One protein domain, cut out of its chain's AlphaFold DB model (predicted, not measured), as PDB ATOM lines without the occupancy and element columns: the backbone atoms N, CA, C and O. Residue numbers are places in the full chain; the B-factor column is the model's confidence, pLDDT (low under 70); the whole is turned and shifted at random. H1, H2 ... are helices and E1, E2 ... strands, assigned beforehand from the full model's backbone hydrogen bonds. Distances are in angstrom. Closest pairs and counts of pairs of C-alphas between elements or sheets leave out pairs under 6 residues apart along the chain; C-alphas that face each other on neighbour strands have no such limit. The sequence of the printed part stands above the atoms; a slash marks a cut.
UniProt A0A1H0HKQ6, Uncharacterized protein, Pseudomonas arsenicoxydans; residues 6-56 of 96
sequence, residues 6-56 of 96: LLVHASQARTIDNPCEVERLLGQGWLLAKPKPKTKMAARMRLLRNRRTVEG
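What this domain is: This is residues 6 to 56 of the 96 residues of an uncharacterized protein of Pseudomonas arsenicoxydans (UniProt A0A1H0HKQ6). A small body, the hairpin of E1 and E2 with the short helix H1 near it, stands at one end, and the long helix H2 sticks out far from it on an extended link, with residues 36 to 56 standing free. The printed part has 51 residues, with two named strands and two named helices in the order E1, E2, H1, H2; the sheet E1 - E2 is antiparallel, and the class is mixed, helices and strands. The whole is extended, a rod with a radius of gyration of the C-alphas of 16.1 A and spans of 45 by 21 by 20 A.

How they stand to each other: Start at E1, residues 6 to 9, and E2, residues 12 to 16, a hairpin over a tight link, antiparallel at 150 degrees. Look for N 7 and O 14, 2.8 A apart, and N 14 and O 7, also 2.8 A, within hydrogen-bond range. Residues 7 to 8 of E1 also pair, antiparallel, with residues 31 to 32. Next comes H1, residues 19 to 27, where the C-alphas of Val 22 and Ile 16 of E2, the closest of the two elements, are 6.6 A apart. The closest C-alphas of H1 and E1 are those of Val 22 and Leu 7, 7.9 A. H2, residues 40 to 54, is apart from E1, E2 and H1. In H1 and H2 every O i to N i+4 pair is within hydrogen-bond range.

Where its parts are: Find C-alpha 6 at (-6.506, 46.801, -43.619), where E1 begins its 10.4 A; E2 spans 12.7 A. H1 runs 12.5 A from C-alpha 19 at (-4.929, 38.032, -35.555). H2 runs 21.4 A to C-alpha 54 at (-4.182, 52.374, -71.690).

The domain as a whole: The C-alphas of Gly 27 and Glu 55, the two farthest apart, are 46.5 A from each other. The printed part has no cut, and the link from H1 to H2, 12 residues, is long. Look to residues 34 to 38 for the model's low confidence, with pLDDT under 70.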
ATOM      1  N   LEU A   6      -6.728  45.358 -43.679       91.06
ATOM      2  CA  LEU A   6      -6.506  46.801 -43.619       91.06
ATOM      3  C   LEU A   6      -7.406  47.400 -42.529       91.06
ATOM      4  O   LEU A   6      -8.634  47.337 -42.630       91.06
ATOM      5  N   LEU A   7      -6.788  47.968 -41.499       92.19
ATOM      6  CA  LEU A   7      -7.432  48.673 -40.394       92.19
ATOM      7  C   LEU A   7      -7.168  50.177 -40.522       92.19
ATOM      8  O   LEU A   7      -6.078  50.597 -40.911       92.19
ATOM      9  N   VAL A   8      -8.170  50.987 -40.198       92.12
ATOM     10  CA  VAL A   8      -8.149  52.449 -40.317       92.12
ATOM     11  C   VAL A   8      -8.534  53.110 -39.001       92.12
ATOM     12  O   VAL A   8      -9.499  52.722 -38.348       92.12
ATOM     13  N   HIS A   9      -7.773  54.139 -38.657       92.12
ATOM     14  CA  HIS A   9      -8.006  55.106 -37.594       92.12
ATOM     15  C   HIS A   9      -8.097  56.501 -38.224       92.12
ATOM     16  O   HIS A   9      -7.637  56.700 -39.349       92.12
ATOM     17  N   ALA A  10      -8.634  57.489 -37.504       88.31
ATOM     18  CA  ALA A  10      -8.778  58.858 -38.014       88.31
ATOM     19  C   ALA A  10      -7.463  59.461 -38.553       88.31
ATOM     20  O   ALA A  10      -7.483  60.266 -39.478       88.31
ATOM     21  N   SER A  11      -6.322  59.045 -37.999       90.94
ATOM     22  CA  SER A  11      -4.991  59.558 -38.341       90.94
ATOM     23  C   SER A  11      -4.128  58.631 -39.204       90.94
ATOM     24  O   SER A  11      -3.078  59.062 -39.669       90.94
ATOM     25  N   GLN A  12      -4.503  57.358 -39.399       91.56
ATOM     26  CA  GLN A  12      -3.637  56.392 -40.090       91.56
ATOM     27  C   GLN A  12      -4.376  55.145 -40.591       91.56
ATOM     28  O   GLN A  12      -5.411  54.755 -40.057       91.56
ATOM     29  N   ALA A  13      -3.783  54.468 -41.577       90.75
ATOM     30  CA  ALA A  13      -4.222  53.170 -42.085       90.75
ATOM     31  C   ALA A  13      -3.065  52.162 -42.009       90.75
ATOM     32  O   ALA A  13      -1.935  52.504 -42.352       90.75
ATOM     33  N   ARG A  14      -3.330  50.927 -41.564       90.38
ATOM     34  CA  ARG A  14      -2.316  49.866 -41.431       90.38
ATOM     35  C   ARG A  14      -2.840  48.519 -41.913       90.38
ATOM     36  O   ARG A  14      -3.979  48.156 -41.627       90.38
ATOM     37  N   THR A  15      -1.993  47.765 -42.607       91.94
ATOM     38  CA  THR A  15      -2.270  46.376 -42.992       91.94
ATOM     39  C   THR A  15      -1.647  45.449 -41.952       91.94
ATOM     40  O   THR A  15      -0.438  45.495 -41.763       91.94
ATOM     41  N   ILE A  16      -2.464  44.636 -41.282       91.62
ATOM     42  CA  ILE A  16      -2.061  43.760 -40.173       91.62
ATOM     43  C   ILE A  16      -2.432  42.316 -40.519       91.62
ATOM     44  O   ILE A  16      -3.561  42.042 -40.930       91.62
ATOM     45  N   ASP A  17      -1.496  41.387 -40.362       91.06
ATOM     46  CA  ASP A  17      -1.671  39.949 -40.596       91.06
ATOM     47  C   ASP A  17      -1.782  39.127 -39.299       91.06
ATOM     48  O   ASP A  17      -2.376  38.047 -39.314       91.06
ATOM     49  N   ASN A  18      -1.301  39.663 -38.172       91.06
ATOM     50  CA  ASN A  18      -1.413  39.051 -36.852       91.06
ATOM     51  C   ASN A  18      -2.850  39.152 -36.284       91.06
ATOM     52  O   ASN A  18      -3.327  40.259 -36.014       91.06
ATOM     53  N   PRO A  19      -3.548  38.026 -36.038       89.19
ATOM     54  CA  PRO A  19      -4.929  38.032 -35.555       89.19
ATOM     55  C   PRO A  19      -5.110  38.686 -34.179       89.19
ATOM     56  O   PRO A  19      -6.072  39.431 -33.997       89.19
ATOM     57  N   CYS A  20      -4.179  38.484 -33.243       92.75
ATOM     58  CA  CYS A  20      -4.270  39.066 -31.900       92.75
ATOM     59  C   CYS A  20      -4.177  40.596 -31.950       92.75
ATOM     60  O   CYS A  20      -4.849  41.312 -31.210       92.75
ATOM     61  N   GLU A  21      -3.354  41.113 -32.862       91.94
ATOM     62  CA  GLU A  21      -3.208  42.551 -33.050       91.94
ATOM     63  C   GLU A  21      -4.440  43.170 -33.719       91.94
ATOM     64  O   GLU A  21      -4.842  44.277 -33.356       91.94
ATOM     65  N   VAL A  22      -5.094  42.443 -34.632       90.69
ATOM     66  CA  VAL A  22      -6.376  42.871 -35.205       90.69
ATOM     67  C   VAL A  22      -7.431  43.040 -34.114       90.69
ATOM     68  O   VAL A  22      -8.083  44.081 -34.073       90.69
ATOM     69  N   GLU A  23      -7.608  42.052 -33.236       91.81
ATOM     70  CA  GLU A  23      -8.599  42.124 -32.152       91.81
ATOM     71  C   GLU A  23      -8.301  43.271 -31.187       91.81
ATOM     72  O   GLU A  23      -9.198  44.045 -30.849       91.81
ATOM     73  N   ARG A  24      -7.024  43.450 -30.828       94.62
ATOM     74  CA  ARG A  24      -6.577  44.564 -29.987       94.62
ATOM     75  C   ARG A  24      -6.926  45.921 -30.602       94.62
ATOM     76  O   ARG A  24      -7.461  46.783 -29.910       94.62
ATOM     77  N   LEU A  25      -6.627  46.130 -31.885       92.62
ATOM     78  CA  LEU A  25      -6.888  47.401 -32.572       92.62
ATOM     79  C   LEU A  25      -8.390  47.660 -32.756       92.62
ATOM     80  O   LEU A  25      -8.837  48.792 -32.579       92.62
ATOM     81  N   LEU A  26      -9.177  46.621 -33.046       90.69
ATOM     82  CA  LEU A  26     -10.638  46.719 -33.095       90.69
ATOM     83  C   LEU A  26     -11.223  47.118 -31.734       90.69
ATOM     84  O   LEU A  26     -12.074  48.003 -31.678       90.69
ATOM     85  N   GLY A  27     -10.722  46.538 -30.638       91.06
ATOM     86  CA  GLY A  27     -11.098  46.935 -29.276       91.06
ATOM     87  C   GLY A  27     -10.718  48.380 -28.928       91.06
ATOM     88  O   GLY A  27     -11.369  49.004 -28.098       91.06
ATOM     89  N   GLN A  28      -9.712  48.944 -29.603       93.38
ATOM     90  CA  GLN A  28      -9.298  50.350 -29.488       93.38
ATOM     91  C   GLN A  28     -10.083  51.300 -30.413       93.38
ATOM     92  O   GLN A  28      -9.724  52.470 -30.533       93.38
ATOM     93  N   GLY A  29     -11.129  50.819 -31.091       90.00
ATOM     94  CA  GLY A  29     -11.984  51.640 -31.951       90.00
ATOM     95  C   GLY A  29     -11.466  51.837 -33.378       90.00
ATOM     96  O   GLY A  29     -12.009  52.655 -34.120       90.00
ATOM     97  N   TRP A  30     -10.438  51.093 -33.799       93.94
ATOM     98  CA  TRP A  30     -10.059  51.058 -35.210       93.94
ATOM     99  C   TRP A  30     -11.136  50.351 -36.030       93.94
ATOM    100  O   TRP A  30     -11.801  49.427 -35.565       93.94
ATOM    101  N   LEU A  31     -11.285  50.755 -37.287       90.19
ATOM    102  CA  LEU A  31     -12.292  50.210 -38.190       90.19
ATOM    103  C   LEU A  31     -11.645  49.310 -39.239       90.19
ATOM    104  O   LEU A  31     -10.579  49.609 -39.772       90.19
ATOM    105  N   LEU A  32     -12.322  48.223 -39.605       89.19
ATOM    106  CA  LEU A  32     -11.963  47.482 -40.812       89.19
ATOM    107  C   LEU A  32     -12.264  48.343 -42.033       89.19
ATOM    108  O   LEU A  32     -13.412  48.743 -42.247       89.19
ATOM    109  N   ALA A  33     -11.257  48.563 -42.877       84.94
ATOM    110  CA  ALA A  33     -11.473  49.158 -44.182       84.94
ATOM    111  C   ALA A  33     -12.337  48.195 -45.007       84.94
ATOM    112  O   ALA A  33     -11.845  47.224 -45.590       84.94
ATOM    113  N   LYS A  34     -13.651  48.437 -45.057       69.81
ATOM    114  CA  LYS A  34     -14.515  47.722 -45.994       69.81
ATOM    115  C   LYS A  34     -14.078  48.128 -47.404       69.81
ATOM    116  O   LYS A  34     -14.119  49.317 -47.729       69.81
ATOM    117  N   PRO A  35     -13.644  47.187 -48.262       64.12
ATOM    118  CA  PRO A  35     -13.340  47.527 -49.642       64.12
ATOM    119  C   PRO A  35     -14.594  48.115 -50.290       64.12
ATOM    120  O   PRO A  35     -15.706  47.661 -50.004       64.12
ATOM    121  N   LYS A  36     -14.415  49.099 -51.186       59.22
ATOM    122  CA  LYS A  36     -15.509  49.650 -52.005       59.22
ATOM    123  C   LYS A  36     -16.387  48.500 -52.523       59.22
ATOM    124  O   LYS A  36     -15.811  47.500 -52.974       59.22
ATOM    125  N   PRO A  37     -17.727  48.626 -52.483       55.09
ATOM    126  CA  PRO A  37     -18.641  47.541 -52.814       55.09
ATOM    127  C   PRO A  37     -18.220  46.854 -54.117       55.09
ATOM    128  O   PRO A  37     -18.084  47.485 -55.169       55.09
ATOM    129  N   LYS A  38     -17.946  45.549 -54.025       65.69
ATOM    130  CA  LYS A  38     -17.523  44.705 -55.149       65.69
ATOM    131  C   LYS A  38     -18.742  44.283 -55.971       65.69
ATOM    132  O   LYS A  38     -18.998  43.098 -56.147       65.69
ATOM    133  N   THR A  39     -19.534  45.240 -56.449       80.12
ATOM    134  CA  THR A  39     -20.614  44.907 -57.383       80.12
ATOM    135  C   THR A  39     -20.011  44.516 -58.735       80.12
ATOM    136  O   THR A  39     -18.964  45.044 -59.131       80.12
ATOM    137  N   LYS A  40     -20.677  43.616 -59.476       81.12
ATOM    138  CA  LYS A  40     -20.289  43.270 -60.861       81.12
ATOM    139  C   LYS A  40     -20.128  44.536 -61.716       81.12
ATOM    140  O   LYS A  40     -19.186  44.646 -62.498       81.12
ATOM    141  N   MET A  41     -20.988  45.531 -61.485       79.25
ATOM    142  CA  MET A  41     -20.921  46.841 -62.129       79.25
ATOM    143  C   MET A  41     -19.651  47.620 -61.755       79.25
ATOM    144  O   MET A  41     -18.957  48.118 -62.635       79.25
ATOM    145  N   ALA A  42     -19.290  47.691 -60.470       78.50
ATOM    146  CA  ALA A  42     -18.090  48.400 -60.028       78.50
ATOM    147  C   ALA A  42     -16.797  47.773 -60.576       78.50
ATOM    148  O   ALA A  42     -15.846  48.499 -60.876       78.50
ATOM    149  N   ALA A  43     -16.757  46.444 -60.727       82.44
ATOM    150  CA  ALA A  43     -15.656  45.743 -61.385       82.44
ATOM    151  C   ALA A  43     -15.604  46.059 -62.889       82.44
ATOM    152  O   ALA A  43     -14.548  46.449 -63.391       82.44
ATOM    153  N   ARG A  44     -16.752  45.995 -63.586       83.50
ATOM    154  CA  ARG A  44     -16.875  46.353 -65.010       83.50
ATOM    155  C   ARG A  44     -16.421  47.789 -65.278       83.50
ATOM    156  O   ARG A  44     -15.653  48.022 -66.206       83.50
ATOM    157  N   MET A  45     -16.826  48.736 -64.433       84.81
ATOM    158  CA  MET A  45     -16.420  50.140 -64.542       84.81
ATOM    159  C   MET A  45     -14.924  50.341 -64.290       84.81
ATOM    160  O   MET A  45     -14.304  51.157 -64.965       84.81
ATOM    161  N   ARG A  46     -14.323  49.596 -63.351       84.25
ATOM    162  CA  ARG A  46     -12.867  49.621 -63.123       84.25
ATOM    163  C   ARG A  46     -12.102  49.121 -64.347       84.25
ATOM    164  O   ARG A  46     -11.176  49.789 -64.787       84.25
ATOM    165  N   LEU A  47     -12.530  47.994 -64.918       87.00
ATOM    166  CA  LEU A  47     -11.922  47.434 -66.123       87.00
ATOM    167  C   LEU A  47     -12.029  48.400 -67.310       87.00
ATOM    168  O   LEU A  47     -11.044  48.633 -68.001       87.00
ATOM    169  N   LEU A  48     -13.209  48.992 -67.513       87.12
ATOM    170  CA  LEU A  48     -13.441  49.970 -68.575       87.12
ATOM    171  C   LEU A  48     -12.537  51.200 -68.430       87.12
ATOM    172  O   LEU A  48     -11.970  51.649 -69.419       87.12
ATOM    173  N   ARG A  49     -12.381  51.735 -67.209       84.56
ATOM    174  CA  ARG A  49     -11.468  52.862 -66.958       84.56
ATOM    175  C   ARG A  49     -10.026  52.497 -67.276       84.56
ATOM    176  O   ARG A  49      -9.384  53.248 -67.989       84.56
ATOM    177  N   ASN A  50      -9.554  51.341 -66.812       86.19
ATOM    178  CA  ASN A  50      -8.184  50.905 -67.078       86.19
ATOM    179  C   ASN A  50      -7.917  50.757 -68.582       86.19
ATOM    180  O   ASN A  50      -6.892  51.230 -69.054       86.19
ATOM    181  N   ARG A  51      -8.853  50.162 -69.341       89.38
ATOM    182  CA  ARG A  51      -8.744  50.073 -70.811       89.38
ATOM    183  C   ARG A  51      -8.643  51.451 -71.455       89.38
ATOM    184  O   ARG A  51      -7.698  51.705 -72.186       89.38
ATOM    185  N   ARG A  52      -9.555  52.360 -71.100       87.69
ATOM    186  CA  ARG A  52      -9.552  53.745 -71.589       87.69
ATOM    187  C   ARG A  52      -8.234  54.459 -71.288       87.69
ATOM    188  O   ARG A  52      -7.698  55.124 -72.161       87.69
ATOM    189  N   THR A  53      -7.680  54.292 -70.089       84.06
ATOM    190  CA  THR A  53      -6.380  54.880 -69.734       84.06
ATOM    191  C   THR A  53      -5.240  54.322 -70.588       84.06
ATOM    192  O   THR A  53      -4.416  55.097 -71.055       84.06
ATOM    193  N   VAL A  54      -5.204  53.007 -70.830       88.69
ATOM    194  CA  VAL A  54      -4.182  52.374 -71.690       88.69
ATOM    195  C   VAL A  54      -4.309  52.821 -73.148       88.69
ATOM    196  O   VAL A  54      -3.307  53.029 -73.819       88.69
ATOM    197  N   GLU A  55      -5.533  53.023 -73.625       90.56
ATOM    198  CA  GLU A  55      -5.833  53.565 -74.955       90.56
ATOM    199  C   GLU A  55      -5.586  55.088 -75.065       90.56
ATOM    200  O   GLU A  55      -5.843  55.676 -76.110       90.56
ATOM    201  N   GLY A  56      -5.111  55.748 -74.000       89.19
ATOM    202  CA  GLY A  56      -4.776  57.176 -74.007       89.19
ATOM    203  C   GLY A  56      -5.967  58.124 -73.837       89.19
ATOM    204  O   GLY A  56      -5.835  59.328 -74.055       89.19
TER     205      GLY A  56